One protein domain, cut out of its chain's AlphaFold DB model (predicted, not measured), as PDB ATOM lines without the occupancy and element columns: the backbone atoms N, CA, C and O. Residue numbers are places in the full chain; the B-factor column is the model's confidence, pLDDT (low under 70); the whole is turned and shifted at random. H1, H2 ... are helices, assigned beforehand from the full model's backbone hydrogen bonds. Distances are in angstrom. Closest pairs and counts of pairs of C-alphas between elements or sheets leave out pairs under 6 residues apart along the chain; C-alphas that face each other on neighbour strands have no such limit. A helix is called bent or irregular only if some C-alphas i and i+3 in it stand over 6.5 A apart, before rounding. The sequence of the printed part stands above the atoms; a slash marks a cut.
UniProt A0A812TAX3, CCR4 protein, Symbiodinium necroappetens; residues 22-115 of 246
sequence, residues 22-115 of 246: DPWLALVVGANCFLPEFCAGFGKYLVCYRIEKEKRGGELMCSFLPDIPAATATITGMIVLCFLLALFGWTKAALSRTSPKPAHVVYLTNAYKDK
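What this domain is: This is residues 22 to 115 of the 246 residues of the protein "CCR4 protein" of Symbiodinium necroappetens (UniProt A0A812TAX3). A long helical hairpin makes a rod: the second arm of the bent helix H1 and the straight helix H2 run side by side in opposite directions, with a loop head, residues 47 to 70, at one end. At the other end the first arm of H1 turns away steeply, and the short helix H3 stands there about perpendicular to H2. The printed part has 94 residues with three named helices, in the order H1, H2, H3, and no named strand; the class is all helix. The whole is extended, with a radius of gyration of the C-alphas of 19.1 A, and spans 60 by 24 by 21 A.

How they stand to each other: H1, residues 23 to 46, was assigned by its hydrogen bonds as one helix, but it is bent, with C-alphas 33 and 36 7.1 A apart. Its arms, H1a of residues 23 to 33 and H1b of residues 36 to 46, stand at a steep tilt of 56 degrees. H1b and H2, residues 71 to 95, form a helical hairpin. They touch through residues 72 to 82 of H2, run opposite ways at a shallow tilt of 19 degrees, and have their closest C-alphas at Cys 39 and Ile 79, 5.5 A apart. H1a and H2 only just touch, with 3 pairs of C-alphas within 8 A, through residues 86 to 90 of H2; the closest are those of Ala 31 and Ala 86, 6.7 A apart, and the tilt is a steep 60 degrees. H2 and H3, residues 103 to 109, only just touch, with 3 such pairs, through residues 93 to 94 of H2; they are about perpendicular at 79 degrees, and the closest C-alphas are those of Ala 93 and Val 105, 7.1 A apart. H1a and H3 also only just touch, with 3 such pairs, the closest being Leu 25 and His 104, 6.4 A between C-alphas. H1b and H3 are apart. Every O i to N i+4 pair is within hydrogen-bond range in H1a, H2 and H3; in H1b it is 5 of 7.

Where its parts are: H1a begins at C-alpha 23, (156.868, 200.185, 317.055), and is 15.3 A long; H1b is 15.5 A long. H2 is 35.5 A long, from C-alpha 71 at (186.206, 210.715, 315.682). H3 is 9.9 A long and ends at C-alpha 109, (148.752, 216.683, 317.123).

The domain as a whole: The C-alphas farthest apart, those of Glu 54 and Pro 100, are 61.5 A apart. The printed part has no cut. The link from H1 to H2 is long, with 24 residues, and in it residues 50 to 51 pair antiparallel with residues 60 to 61; the link from H2 to H3 is short, with 7. The mean pLDDT of the printed part is 80.1, and the model's confidence is under 70 at residue 22, residues 50 to 65 and residues 97 to 100.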
ATOM      1  N   ASP A  22     152.954 198.788 319.162       65.69
ATOM      2  CA  ASP A  22     153.157 199.758 318.090       65.69
ATOM      3  C   ASP A  22     154.620 200.252 318.065       65.69
ATOM      4  O   ASP A  22     154.999 201.121 318.858       65.69
ATOM      5  N   PRO A  23     155.487 199.714 317.182       71.81
ATOM      6  CA  PRO A  23     156.868 200.185 317.055       71.81
ATOM      7  C   PRO A  23     156.935 201.670 316.666       71.81
ATOM      8  O   PRO A  23     157.915 202.348 316.978       71.81
ATOM      9  N   TRP A  24     155.879 202.206 316.044       71.75
ATOM     10  CA  TRP A  24     155.765 203.628 315.736       71.75
ATOM     11  C   TRP A  24     155.534 204.475 316.990       71.75
ATOM     12  O   TRP A  24     156.145 205.536 317.122       71.75
ATOM     13  N   LEU A  25     154.741 203.983 317.945       71.50
ATOM     14  CA  LEU A  25     154.569 204.627 319.250       71.50
ATOM     15  C   LEU A  25     155.906 204.728 319.986       71.50
ATOM     16  O   LEU A  25     156.267 205.804 320.464       71.50
ATOM     17  N   ALA A  26     156.644 203.618 320.053       75.25
ATOM     18  CA  ALA A  26     157.948 203.578 320.707       75.25
ATOM     19  C   ALA A  26     158.936 204.549 320.044       75.25
ATOM     20  O   ALA A  26     159.658 205.261 320.743       75.25
ATOM     21  N   LEU A  27     158.918 204.643 318.710       77.81
ATOM     22  CA  LEU A  27     159.746 205.588 317.966       77.81
ATOM     23  C   LEU A  27     159.356 207.047 318.252       77.81
ATOM     24  O   LEU A  27     160.228 207.867 318.514       77.81
ATOM     25  N   VAL A  28     158.064 207.379 318.232       78.00
ATOM     26  CA  VAL A  28     157.568 208.748 318.448       78.00
ATOM     27  C   VAL A  28     157.830 209.220 319.876       78.00
ATOM     28  O   VAL A  28     158.388 210.302 320.078       78.00
ATOM     29  N   VAL A  29     157.463 208.412 320.871       79.19
ATOM     30  CA  VAL A  29     157.692 208.738 322.285       79.19
ATOM     31  C   VAL A  29     159.189 208.757 322.574       79.19
ATOM     32  O   VAL A  29     159.698 209.722 323.144       79.19
ATOM     33  N   GLY A  30     159.914 207.741 322.100       83.44
ATOM     34  CA  GLY A  30     161.352 207.633 322.293       83.44
ATOM     35  C   GLY A  30     162.115 208.810 321.687       83.44
ATOM     36  O   GLY A  30     162.978 209.391 322.344       83.44
ATOM     37  N   ALA A  31     161.745 209.233 320.475       85.19
ATOM     38  CA  ALA A  31     162.363 210.380 319.822       85.19
ATOM     39  C   ALA A  31     162.125 211.691 320.591       85.19
ATOM     40  O   ALA A  31     163.044 212.489 320.735       85.19
ATOM     41  N   ASN A  32     160.930 211.926 321.140       86.69
ATOM     42  CA  ASN A  32     160.654 213.174 321.869       86.69
ATOM     43  C   ASN A  32     161.312 213.247 323.245       86.69
ATOM     44  O   ASN A  32     161.695 214.332 323.709       86.69
ATOM     45  N   CYS A  33     161.407 212.099 323.911       87.75
ATOM     46  CA  CYS A  33     161.946 212.000 325.257       87.75
ATOM     47  C   CYS A  33     163.475 211.926 325.245       87.75
ATOM     48  O   CYS A  33     164.108 212.722 325.930       87.75
ATOM     49  N   PHE A  34     164.062 211.037 324.439       91.00
ATOM     50  CA  PHE A  34     165.478 210.676 324.561       91.00
ATOM     51  C   PHE A  34     166.378 211.298 323.497       91.00
ATOM     52  O   PHE A  34     167.548 211.549 323.770       91.00
ATOM     53  N   LEU A  35     165.874 211.578 322.291       91.88
ATOM     54  CA  LEU A  35     166.720 212.062 321.193       91.88
ATOM     55  C   LEU A  35     167.426 213.398 321.494       91.88
ATOM     56  O   LEU A  35     168.600 213.512 321.136       91.88
ATOM     57  N   PRO A  36     166.803 214.383 322.180       94.50
ATOM     58  CA  PRO A  36     167.509 215.589 322.610       94.50
ATOM     59  C   PRO A  36     168.686 215.294 323.546       94.50
ATOM     60  O   PRO A  36     169.765 215.853 323.364       94.50
ATOM     61  N   GLU A  37     168.504 214.403 324.522       93.75
ATOM     62  CA  GLU A  37     169.556 214.030 325.477       93.75
ATOM     63  C   GLU A  37     170.654 213.193 324.820       93.75
ATOM     64  O   GLU A  37     171.836 213.418 325.073       93.75
ATOM     65  N   PHE A  38     170.281 212.275 323.929       93.25
ATOM     66  CA  PHE A  38     171.216 211.465 323.154       93.25
ATOM     67  C   PHE A  38     172.088 212.345 322.248       93.25
ATOM     68  O   PHE A  38     173.315 212.243 322.269       93.25
ATOM     69  N   CYS A  39     171.468 213.288 321.528       94.00
ATOM     70  CA  CYS A  39     172.163 214.287 320.717       94.00
ATOM     71  C   CYS A  39     173.108 215.153 321.568       94.00
ATOM     72  O   CYS A  39     174.273 215.343 321.216       94.00
ATOM     73  N   ALA A  40     172.642 215.612 322.731       93.44
ATOM     74  CA  ALA A  40     173.458 216.369 323.673       93.44
ATOM     75  C   ALA A  40     174.626 215.552 324.246       93.44
ATOM     76  O   ALA A  40     175.707 216.098 324.456       93.44
ATOM     77  N   GLY A  41     174.449 214.243 324.451       92.38
ATOM     78  CA  GLY A  41     175.512 213.321 324.848       92.38
ATOM     79  C   GLY A  41     176.685 213.338 323.871       92.38
ATOM     80  O   GLY A  41     177.826 213.490 324.299       92.38
ATOM     81  N   PHE A  42     176.409 213.287 322.564       91.56
ATOM     82  CA  PHE A  42     177.437 213.472 321.533       91.56
ATOM     83  C   PHE A  42     178.022 214.886 321.539       91.56
ATOM     84  O   PHE A  42     179.235 215.053 321.431       91.56
ATOM     85  N   GLY A  43     177.176 215.900 321.732       90.44
ATOM     86  CA  GLY A  43     177.597 217.297 321.829       90.44
ATOM     87  C   GLY A  43     178.641 217.557 322.918       90.44
ATOM     88  O   GLY A  43     179.568 218.331 322.696       90.44
ATOM     89  N   LYS A  44     178.569 216.861 324.060       90.00
ATOM     90  CA  LYS A  44     179.568 216.991 325.139       90.00
ATOM     91  C   LYS A  44     180.985 216.640 324.683       90.00
ATOM     92  O   LYS A  44     181.932 217.264 325.147       90.00
ATOM     93  N   TYR A  45     181.145 215.690 323.760       86.81
ATOM     94  CA  TYR A  45     182.468 215.349 323.232       86.81
ATOM     95  C   TYR A  45     183.047 216.468 322.361       86.81
ATOM     96  O   TYR A  45     184.262 216.643 322.344       86.81
ATOM     97  N   LEU A  46     182.199 217.269 321.701       86.19
ATOM     98  CA  LEU A  46     182.646 218.412 320.897       86.19
ATOM     99  C   LEU A  46     183.308 219.507 321.744       86.19
ATOM    100  O   LEU A  46     184.191 220.195 321.243       86.19
ATOM    101  N   VAL A  47     182.959 219.623 323.032       84.25
ATOM    102  CA  VAL A  47     183.581 220.574 323.977       84.25
ATOM    103  C   VAL A  47     185.087 220.337 324.116       84.25
ATOM    104  O   VAL A  47     185.860 221.278 324.307       84.25
ATOM    105  N   CYS A  48     185.509 219.073 324.045       77.38
ATOM    106  CA  CYS A  48     186.900 218.688 324.249       77.38
ATOM    107  C   CYS A  48     187.783 218.990 323.032       77.38
ATOM    108  O   CYS A  48     189.004 219.063 323.175       77.38
ATOM    109  N   TYR A  49     187.188 219.185 321.853       74.94
ATOM    110  CA  TYR A  49     187.928 219.548 320.655       74.94
ATOM    111  C   TYR A  49     188.257 221.040 320.685       74.94
ATOM    112  O   TYR A  49     187.380 221.899 320.585       74.94
ATOM    113  N   ARG A  50     189.546 221.353 320.818       67.50
ATOM    114  CA  ARG A  50     190.063 222.723 320.763       67.50
ATOM    115  C   ARG A  50     190.867 222.920 319.488       67.50
ATOM    116  O   ARG A  50     191.551 222.014 319.024       67.50
ATOM    117  N   ILE A  51     190.787 224.128 318.937       65.38
ATOM    118  CA  ILE A  51     191.635 224.550 317.821       65.38
ATOM    119  C   ILE A  51     193.032 224.822 318.391       65.38
ATOM    120  O   ILE A  51     193.225 225.812 319.104       65.38
ATOM    121  N   GLU A  52     194.006 223.962 318.092       62.44
ATOM    122  CA  GLU A  52     195.411 224.245 318.398       62.44
ATOM    123  C   GLU A  52     195.938 225.274 317.392       62.44
ATOM    124  O   GLU A  52     196.197 224.967 316.230       62.44
ATOM    125  N   LYS A  53     196.094 226.526 317.840       58.72
ATOM    126  CA  LYS A  53     196.600 227.623 316.995       58.72
ATOM    127  C   LYS A  53     198.063 227.437 316.563       58.72
ATOM    128  O   LYS A  53     198.487 228.085 315.613       58.72
ATOM    129  N   GLU A  54     198.828 226.592 317.256       59.91
ATOM    130  CA  GLU A  54     200.283 226.475 317.083       59.91
ATOM    131  C   GLU A  54     200.720 225.443 316.030       59.91
ATOM    132  O   GLU A  54     201.804 225.577 315.462       59.91
ATOM    133  N   LYS A  55     199.882 224.455 315.683       55.53
ATOM    134  CA  LYS A  55     200.154 223.549 314.556       55.53
ATOM    135  C   LYS A  55     199.548 224.138 313.284       55.53
ATOM    136  O   LYS A  55     198.351 224.415 313.225       55.53
ATOM    137  N   ARG A  56     200.388 224.362 312.264       45.94
ATOM    138  CA  ARG A  56     200.008 224.882 310.935       45.94
ATOM    139  C   ARG A  56     198.838 224.068 310.357       45.94
ATOM    140  O   ARG A  56     199.065 223.018 309.776       45.94
ATOM    141  N   GLY A  57     197.610 224.556 310.519       59.88
ATOM    142  CA  GLY A  57     196.401 223.891 310.022       59.88
ATOM    143  C   GLY A  57     195.138 224.175 310.837       59.88
ATOM    144  O   GLY A  57     194.047 224.100 310.284       59.88
ATOM    145  N   GLY A  58     195.265 224.562 312.116       60.16
ATOM    146  CA  GLY A  58     194.099 224.834 312.968       60.16
ATOM    147  C   GLY A  58     193.244 223.589 313.227       60.16
ATOM    148  O   GLY A  58     192.020 223.683 313.315       60.16
ATOM    149  N   GLU A  59     193.880 222.420 313.303       64.06
ATOM    150  CA  GLU A  59     193.189 221.151 313.508       64.06
ATOM    151  C   GLU A  59     192.498 221.109 314.880       64.06
ATOM    152  O   GLU A  59     193.015 221.596 315.892       64.06
ATOM    153  N   LEU A  60     191.295 220.533 314.901       63.81
ATOM    154  CA  LEU A  60     190.533 220.271 316.117       63.81
ATOM    155  C   LEU A  60     191.135 219.042 316.804       63.81
ATOM    156  O   LEU A  60     190.863 217.917 316.389       63.81
ATOM    157  N   MET A  61     191.921 219.250 317.861       63.31
ATOM    158  CA  MET A  61     192.474 218.158 318.665       63.31
ATOM    159  C   MET A  61     191.779 218.067 320.024       63.31
ATOM    160  O   MET A  61     191.435 219.072 320.648       63.31
ATOM    161  N   CYS A  62     191.578 216.833 320.484       67.75
ATOM    162  CA  CYS A  62     191.087 216.523 321.820       67.75
ATOM    163  C   CYS A  62     192.206 215.821 322.592       67.75
ATOM    164  O   CYS A  62     192.413 214.622 322.436       67.75
ATOM    165  N   SER A  63     192.913 216.560 323.444       65.88
ATOM    166  CA  SER A  63     194.098 216.069 324.166       65.88
ATOM    167  C   SER A  63     193.825 214.920 325.147       65.88
ATOM    168  O   SER A  63     194.758 214.248 325.572       65.88
ATOM    169  N   PHE A  64     192.561 214.698 325.519       67.56
ATOM    170  CA  PHE A  64     192.162 213.679 326.494       67.56
ATOM    171  C   PHE A  64     191.759 212.334 325.870       67.56
ATOM    172  O   PHE A  64     191.735 211.321 326.564       67.56
ATOM    173  N   LEU A  65     191.418 212.305 324.578       66.38
ATOM    174  CA  LEU A  65     191.054 211.065 323.894       66.38
ATOM    175  C   LEU A  65     192.261 210.544 323.103       66.38
ATOM    176  O   LEU A  65     192.998 211.351 322.537       66.38
ATOM    177  N   PRO A  66     192.469 209.214 323.040       71.00
ATOM    178  CA  PRO A  66     193.414 208.644 322.089       71.00
ATOM    179  C   PRO A  66     193.053 209.108 320.674       71.00
ATOM    180  O   PRO A  66     191.883 209.375 320.390       71.00
ATOM    181  N   ASP A  67     194.056 209.213 319.803       71.75
ATOM    182  CA  ASP A  67     193.888 209.704 318.435       71.75
ATOM    183  C   ASP A  67     193.075 208.690 317.614       71.75
ATOM    184  O   ASP A  67     193.600 207.759 317.002       71.75
ATOM    185  N   ILE A  68     191.750 208.793 317.719       76.44
ATOM    186  CA  ILE A  68     190.808 207.944 317.002       76.44
ATOM    187  C   ILE A  68     190.569 208.607 315.642       76.44
ATOM    188  O   ILE A  68     189.980 209.698 315.588       76.44
ATOM    189  N   PRO A  69     190.968 207.962 314.533       75.88
ATOM    190  CA  PRO A  69     190.777 208.526 313.208       75.88
ATOM    191  C   PRO A  69     189.289 208.794 312.956       75.88
ATOM    192  O   PRO A  69     188.429 207.965 313.245       75.88
ATOM    193  N   ALA A  70     188.986 209.978 312.418       81.44
ATOM    194  CA  ALA A  70     187.631 210.425 312.086       81.44
ATOM    195  C   ALA A  70     186.631 210.500 313.265       81.44
ATOM    196  O   ALA A  70     185.418 210.545 313.038       81.44
ATOM    197  N   ALA A  71     187.092 210.585 314.519       83.88
ATOM    198  CA  ALA A  71     186.206 210.715 315.682       83.88
ATOM    199  C   ALA A  71     185.289 211.949 315.606       83.88
ATOM    200  O   ALA A  71     184.074 211.824 315.759       83.88
ATOM    201  N   THR A  72     185.830 213.123 315.264       83.56
ATOM    202  CA  THR A  72     185.046 214.363 315.109       83.56
ATOM    203  C   THR A  72     183.974 214.231 314.027       83.56
ATOM    204  O   THR A  72     182.830 214.645 314.225       83.56
ATOM    205  N   ALA A  73     184.329 213.619 312.892       87.62
ATOM    206  CA  ALA A  73     183.400 213.370 311.794       87.62
ATOM    207  C   ALA A  73     182.296 212.388 312.212       87.62
ATOM    208  O   ALA A  73     181.132 212.609 311.895       87.62
ATOM    209  N   THR A  74     182.643 211.359 312.986       90.06
ATOM    210  CA  THR A  74     181.694 210.372 313.518       90.06
ATOM    211  C   THR A  74     180.714 211.020 314.493       90.06
ATOM    212  O   THR A  74     179.506 210.880 314.326       90.06
ATOM    213  N   ILE A  75     181.205 211.797 315.464       90.56
ATOM    214  CA  ILE A  75     180.369 212.519 316.438       90.56
ATOM    215  C   ILE A  75     179.416 213.479 315.716       90.56
ATOM    216  O   ILE A  75     178.210 213.472 315.968       90.56
ATOM    217  N   THR A  76     179.941 214.264 314.773       90.50
ATOM    218  CA  THR A  76     179.139 215.199 313.972       90.50
ATOM    219  C   THR A  76     178.102 214.453 313.129       90.50
ATOM    220  O   THR A  76     176.937 214.843 313.100       90.50
ATOM    221  N   GLY A  77     178.491 213.341 312.502       93.50
ATOM    222  CA  GLY A  77     177.596 212.476 311.738       93.50
ATOM    223  C   GLY A  77     176.456 211.912 312.587       93.50
ATOM    224  O   GLY A  77     175.309 211.936 312.149       93.50
ATOM    225  N   MET A  78     176.736 211.490 313.824       93.75
ATOM    226  CA  MET A  78     175.713 211.010 314.761       93.75
ATOM    227  C   MET A  78     174.742 212.118 315.177       93.75
ATOM    228  O   MET A  78     173.534 211.883 315.230       93.75
ATOM    229  N   ILE A  79     175.238 213.336 315.418       94.12
ATOM    230  CA  ILE A  79     174.388 214.501 315.700       94.12
ATOM    231  C   ILE A  79     173.468 214.782 314.508       94.12
ATOM    232  O   ILE A  79     172.253 214.876 314.686       94.12
ATOM    233  N   VAL A  80     174.021 214.857 313.292       94.88
ATOM    234  CA  VAL A  80     173.241 215.073 312.062       94.88
ATOM    235  C   VAL A  80     172.197 213.974 311.891       94.88
ATOM    236  O   VAL A  80     171.029 214.279 311.661       94.88
ATOM    237  N   LEU A  81     172.575 212.709 312.080       94.38
ATOM    238  CA  LEU A  81     171.653 211.580 312.011       94.38
ATOM    239  C   LEU A  81     170.492 211.734 313.002       94.38
ATOM    240  O   LEU A  81     169.349 211.506 312.616       94.38
ATOM    241  N   CYS A  82     170.745 212.178 314.238       93.69
ATOM    242  CA  CYS A  82     169.680 212.446 315.208       93.69
ATOM    243  C   CYS A  82     168.685 213.492 314.682       93.69
ATOM    244  O   CYS A  82     167.477 213.277 314.758       93.69
ATOM    245  N   PHE A  83     169.164 214.597 314.101       93.94
ATOM    246  CA  PHE A  83     168.280 215.608 313.512       93.94
ATOM    247  C   PHE A  83     167.503 215.078 312.308       93.94
ATOM    248  O   PHE A  83     166.310 215.346 312.193       93.94
ATOM    249  N   LEU A  84     168.138 214.298 311.431       93.81
ATOM    250  CA  LEU A  84     167.454 213.699 310.285       93.81
ATOM    251  C   LEU A  84     166.373 212.711 310.735       93.81
ATOM    252  O   LEU A  84     165.267 212.736 310.200       93.81
ATOM    253  N   LEU A  85     166.647 211.886 311.749       91.06
ATOM    254  CA  LEU A  85     165.659 210.977 312.332       91.06
ATOM    255  C   LEU A  85     164.480 211.742 312.942       91.06
ATOM    256  O   LEU A  85     163.332 211.361 312.710       91.06
ATOM    257  N   ALA A  86     164.744 212.841 313.655       89.94
ATOM    258  CA  ALA A  86     163.702 213.716 314.181       89.94
ATOM    259  C   ALA A  86     162.849 214.308 313.049       89.94
ATOM    260  O   ALA A  86     161.633 214.135 313.044       89.94
ATOM    261  N   LEU A  87     163.487 214.951 312.066       91.06
ATOM    262  CA  LEU A  87     162.830 215.629 310.948       91.06
ATOM    263  C   LEU A  87     162.018 214.658 310.090       91.06
ATOM    264  O   LEU A  87     160.814 214.849 309.912       91.06
ATOM    265  N   PHE A  88     162.651 213.611 309.560       89.38
ATOM    266  CA  PHE A  88     161.993 212.670 308.657       89.38
ATOM    267  C   PHE A  88     161.001 211.774 309.388       89.38
ATOM    268  O   PHE A  88     159.910 211.542 308.866       89.38
ATOM    269  N   GLY A  89     161.344 211.305 310.591       85.69
ATOM    270  CA  GLY A  89     160.456 210.489 311.412       85.69
ATOM    271  C   GLY A  89     159.154 211.225 311.701       85.69
ATOM    272  O   GLY A  89     158.076 210.730 311.367       85.69
ATOM    273  N   TRP A  90     159.241 212.454 312.213       85.69
ATOM    274  CA  TRP A  90     158.049 213.235 312.525       85.69
ATOM    275  C   TRP A  90     157.307 213.755 311.307       85.69
ATOM    276  O   TRP A  90     156.080 213.720 311.296       85.69
ATOM    277  N   THR A  91     158.007 214.192 310.261       86.31
ATOM    278  CA  THR A  91     157.341 214.638 309.030       86.31
ATOM    279  C   THR A  91     156.555 213.489 308.406       86.31
ATOM    280  O   THR A  91     155.395 213.662 308.034       86.31
ATOM    281  N   LYS A  92     157.136 212.283 308.360       85.25
ATOM    282  CA  LYS A  92     156.443 211.085 307.877       85.25
ATOM    283  C   LYS A  92     155.260 210.721 308.775       85.25
ATOM    284  O   LYS A  92     154.195 210.430 308.243       85.25
ATOM    285  N   ALA A  93     155.413 210.777 310.099       81.81
ATOM    286  CA  ALA A  93     154.322 210.500 311.036       81.81
ATOM    287  C   ALA A  93     153.167 211.510 310.904       81.81
ATOM    288  O   ALA A  93     152.004 211.116 310.842       81.81
ATOM    289  N   ALA A  94     153.480 212.804 310.798       79.38
ATOM    290  CA  ALA A  94     152.497 213.881 310.699       79.38
ATOM    291  C   ALA A  94     151.751 213.882 309.355       79.38
ATOM    292  O   ALA A  94     150.542 214.133 309.318       79.38
ATOM    293  N   LEU A  95     152.461 213.593 308.257       79.69
ATOM    294  CA  LEU A  95     151.902 213.554 306.902       79.69
ATOM    295  C   LEU A  95     151.298 212.198 306.528       79.69
ATOM    296  O   LEU A  95     150.619 212.108 305.501       79.69
ATOM    297  N   SER A  96     151.525 211.155 307.330       78.44
ATOM    298  CA  SER A  96     150.951 209.843 307.067       78.44
ATOM    299  C   SER A  96     149.426 209.937 307.006       78.44
ATOM    300  O   SER A  96     148.764 210.383 307.946       78.44
ATOM    301  N   ARG A  97     148.864 209.507 305.874       66.12
ATOM    302  CA  ARG A  97     147.414 209.454 305.632       66.12
ATOM    303  C   ARG A  97     146.790 208.130 306.081       66.12
ATOM    304  O   ARG A  97     145.680 207.821 305.661       66.12
ATOM    305  N   THR A  98     147.485 207.340 306.903       68.06
ATOM    306  CA  THR A  98     146.920 206.105 307.458       68.06
ATOM    307  C   THR A  98     145.656 206.446 308.243       68.06
ATOM    308  O   THR A  98     145.696 207.265 309.162       68.06
ATOM    309  N   SER A  99     144.531 205.854 307.846       63.19
ATOM    310  CA  SER A  99     143.245 205.995 308.524       63.19
ATOM    311  C   SER A  99     142.869 204.644 309.136       63.19
ATOM    312  O   SER A  99     142.778 203.676 308.381       63.19
ATOM    313  N   PRO A 100     142.637 204.556 310.459       68.06
ATOM    314  CA  PRO A 100     142.743 205.627 311.453       68.06
ATOM    315  C   PRO A 100     144.201 206.015 311.757       68.06
ATOM    316  O   PRO A 100     145.106 205.181 311.710       68.06
ATOM    317  N   LYS A 101     144.433 207.295 312.084       70.50
ATOM    318  CA  LYS A 101     145.751 207.745 312.556       70.50
ATOM    319  C   LYS A 101     146.059 207.078 313.906       70.50
ATOM    320  O   LYS A 101     145.153 206.999 314.738       70.50
ATOM    321  N   PRO A 102     147.311 206.658 314.163       77.06
ATOM    322  CA  PRO A 102     147.680 206.070 315.445       77.06
ATOM    323  C   PRO A 102     147.345 207.012 316.609       77.06
ATOM    324  O   PRO A 102     147.635 208.211 316.543       77.06
ATOM    325  N   ALA A 103     146.760 206.477 317.684       78.75
ATOM    326  CA  ALA A 103     146.227 207.263 318.803       78.75
ATOM    327  C   ALA A 103     147.255 208.224 319.430       78.75
ATOM    328  O   ALA A 103     146.903 209.309 319.882       78.75
ATOM    329  N   HIS A 104     148.537 207.867 319.404       76.69
ATOM    330  CA  HIS A 104     149.624 208.665 319.966       76.69
ATOM    331  C   HIS A 104     150.033 209.862 319.101       76.69
ATOM    332  O   HIS A 104     150.312 210.940 319.628       76.69
ATOM    333  N   VAL A 105     150.016 209.709 317.773       77.75
ATOM    334  CA  VAL A 105     150.211 210.834 316.847       77.75
ATOM    335  C   VAL A 105     149.028 211.782 316.969       77.75
ATOM    336  O   VAL A 105     149.214 212.997 317.016       77.75
ATOM    337  N   VAL A 106     147.812 211.235 317.073       81.12
ATOM    338  CA  VAL A 106     146.608 212.034 317.319       81.12
ATOM    339  C   VAL A 106     146.743 212.783 318.637       81.12
ATOM    340  O   VAL A 106     146.572 213.991 318.632       81.12
ATOM    341  N   TYR A 107     147.131 212.127 319.730       81.69
ATOM    342  CA  TYR A 107     147.309 212.773 321.032       81.69
ATOM    343  C   TYR A 107     148.229 214.004 320.965       81.69
ATOM    344  O   TYR A 107     147.854 215.072 321.446       81.69
ATOM    345  N   LEU A 108     149.386 213.885 320.306       81.06
ATOM    346  CA  LEU A 108     150.357 214.980 320.190       81.06
ATOM    347  C   LEU A 108     149.923 216.077 319.207       81.06
ATOM    348  O   LEU A 108     150.237 217.246 319.408       81.06
ATOM    349  N   THR A 109     149.172 215.725 318.160       85.50
ATOM    350  CA  THR A 109     148.752 216.683 317.123       85.50
ATOM    351  C   THR A 109     147.353 217.260 317.326       85.50
ATOM    352  O   THR A 109     146.991 218.227 316.660       85.50
ATOM    353  N   ASN A 110     146.566 216.731 318.270       86.31
ATOM    354  CA  ASN A 110     145.157 217.094 318.449       86.31
ATOM    355  C   ASN A 110     144.957 218.578 318.798       86.31
ATOM    356  O   ASN A 110     143.932 219.167 318.448       86.31
ATOM    357  N   ALA A 111     145.934 219.193 319.468       87.06
ATOM    358  CA  ALA A 111     145.890 220.605 319.839       87.06
ATOM    359  C   ALA A 111     146.116 221.557 318.644       87.06
ATOM    360  O   ALA A 111     145.749 222.737 318.716       87.06
ATOM    361  N   TYR A 112     146.692 221.066 317.544       89.56
ATOM    362  CA  TYR A 112     147.036 221.861 316.365       89.56
ATOM    363  C   TYR A 112     145.926 221.847 315.322       89.56
ATOM    364  O   TYR A 112     145.187 220.875 315.186       89.56
ATOM    365  N   LYS A 113     145.824 222.917 314.532       90.94
ATOM    366  CA  LYS A 113     144.998 222.920 313.315       90.94
ATOM    367  C   LYS A 113     145.533 221.857 312.349       90.94
ATOM    368  O   LYS A 113     146.743 221.668 312.257       90.94
ATOM    369  N   ASP A 114     144.661 221.244 311.552       84.69
ATOM    370  CA  ASP A 114     145.043 220.120 310.675       84.69
ATOM    371  C   ASP A 114     146.171 220.466 309.689       84.69
ATOM    372  O   ASP A 114     147.010 219.626 309.365       84.69
ATOM    373  N   LYS A 115     146.239 221.733 309.254       86.25
ATOM    374  CA  LYS A 115     147.289 222.255 308.360       86.25
ATOM    375  C   LYS A 115     148.670 222.361 309.023       86.25
ATOM    376  O   LYS A 115     149.666 222.455 308.316       86.25
TER     377      LYS A 115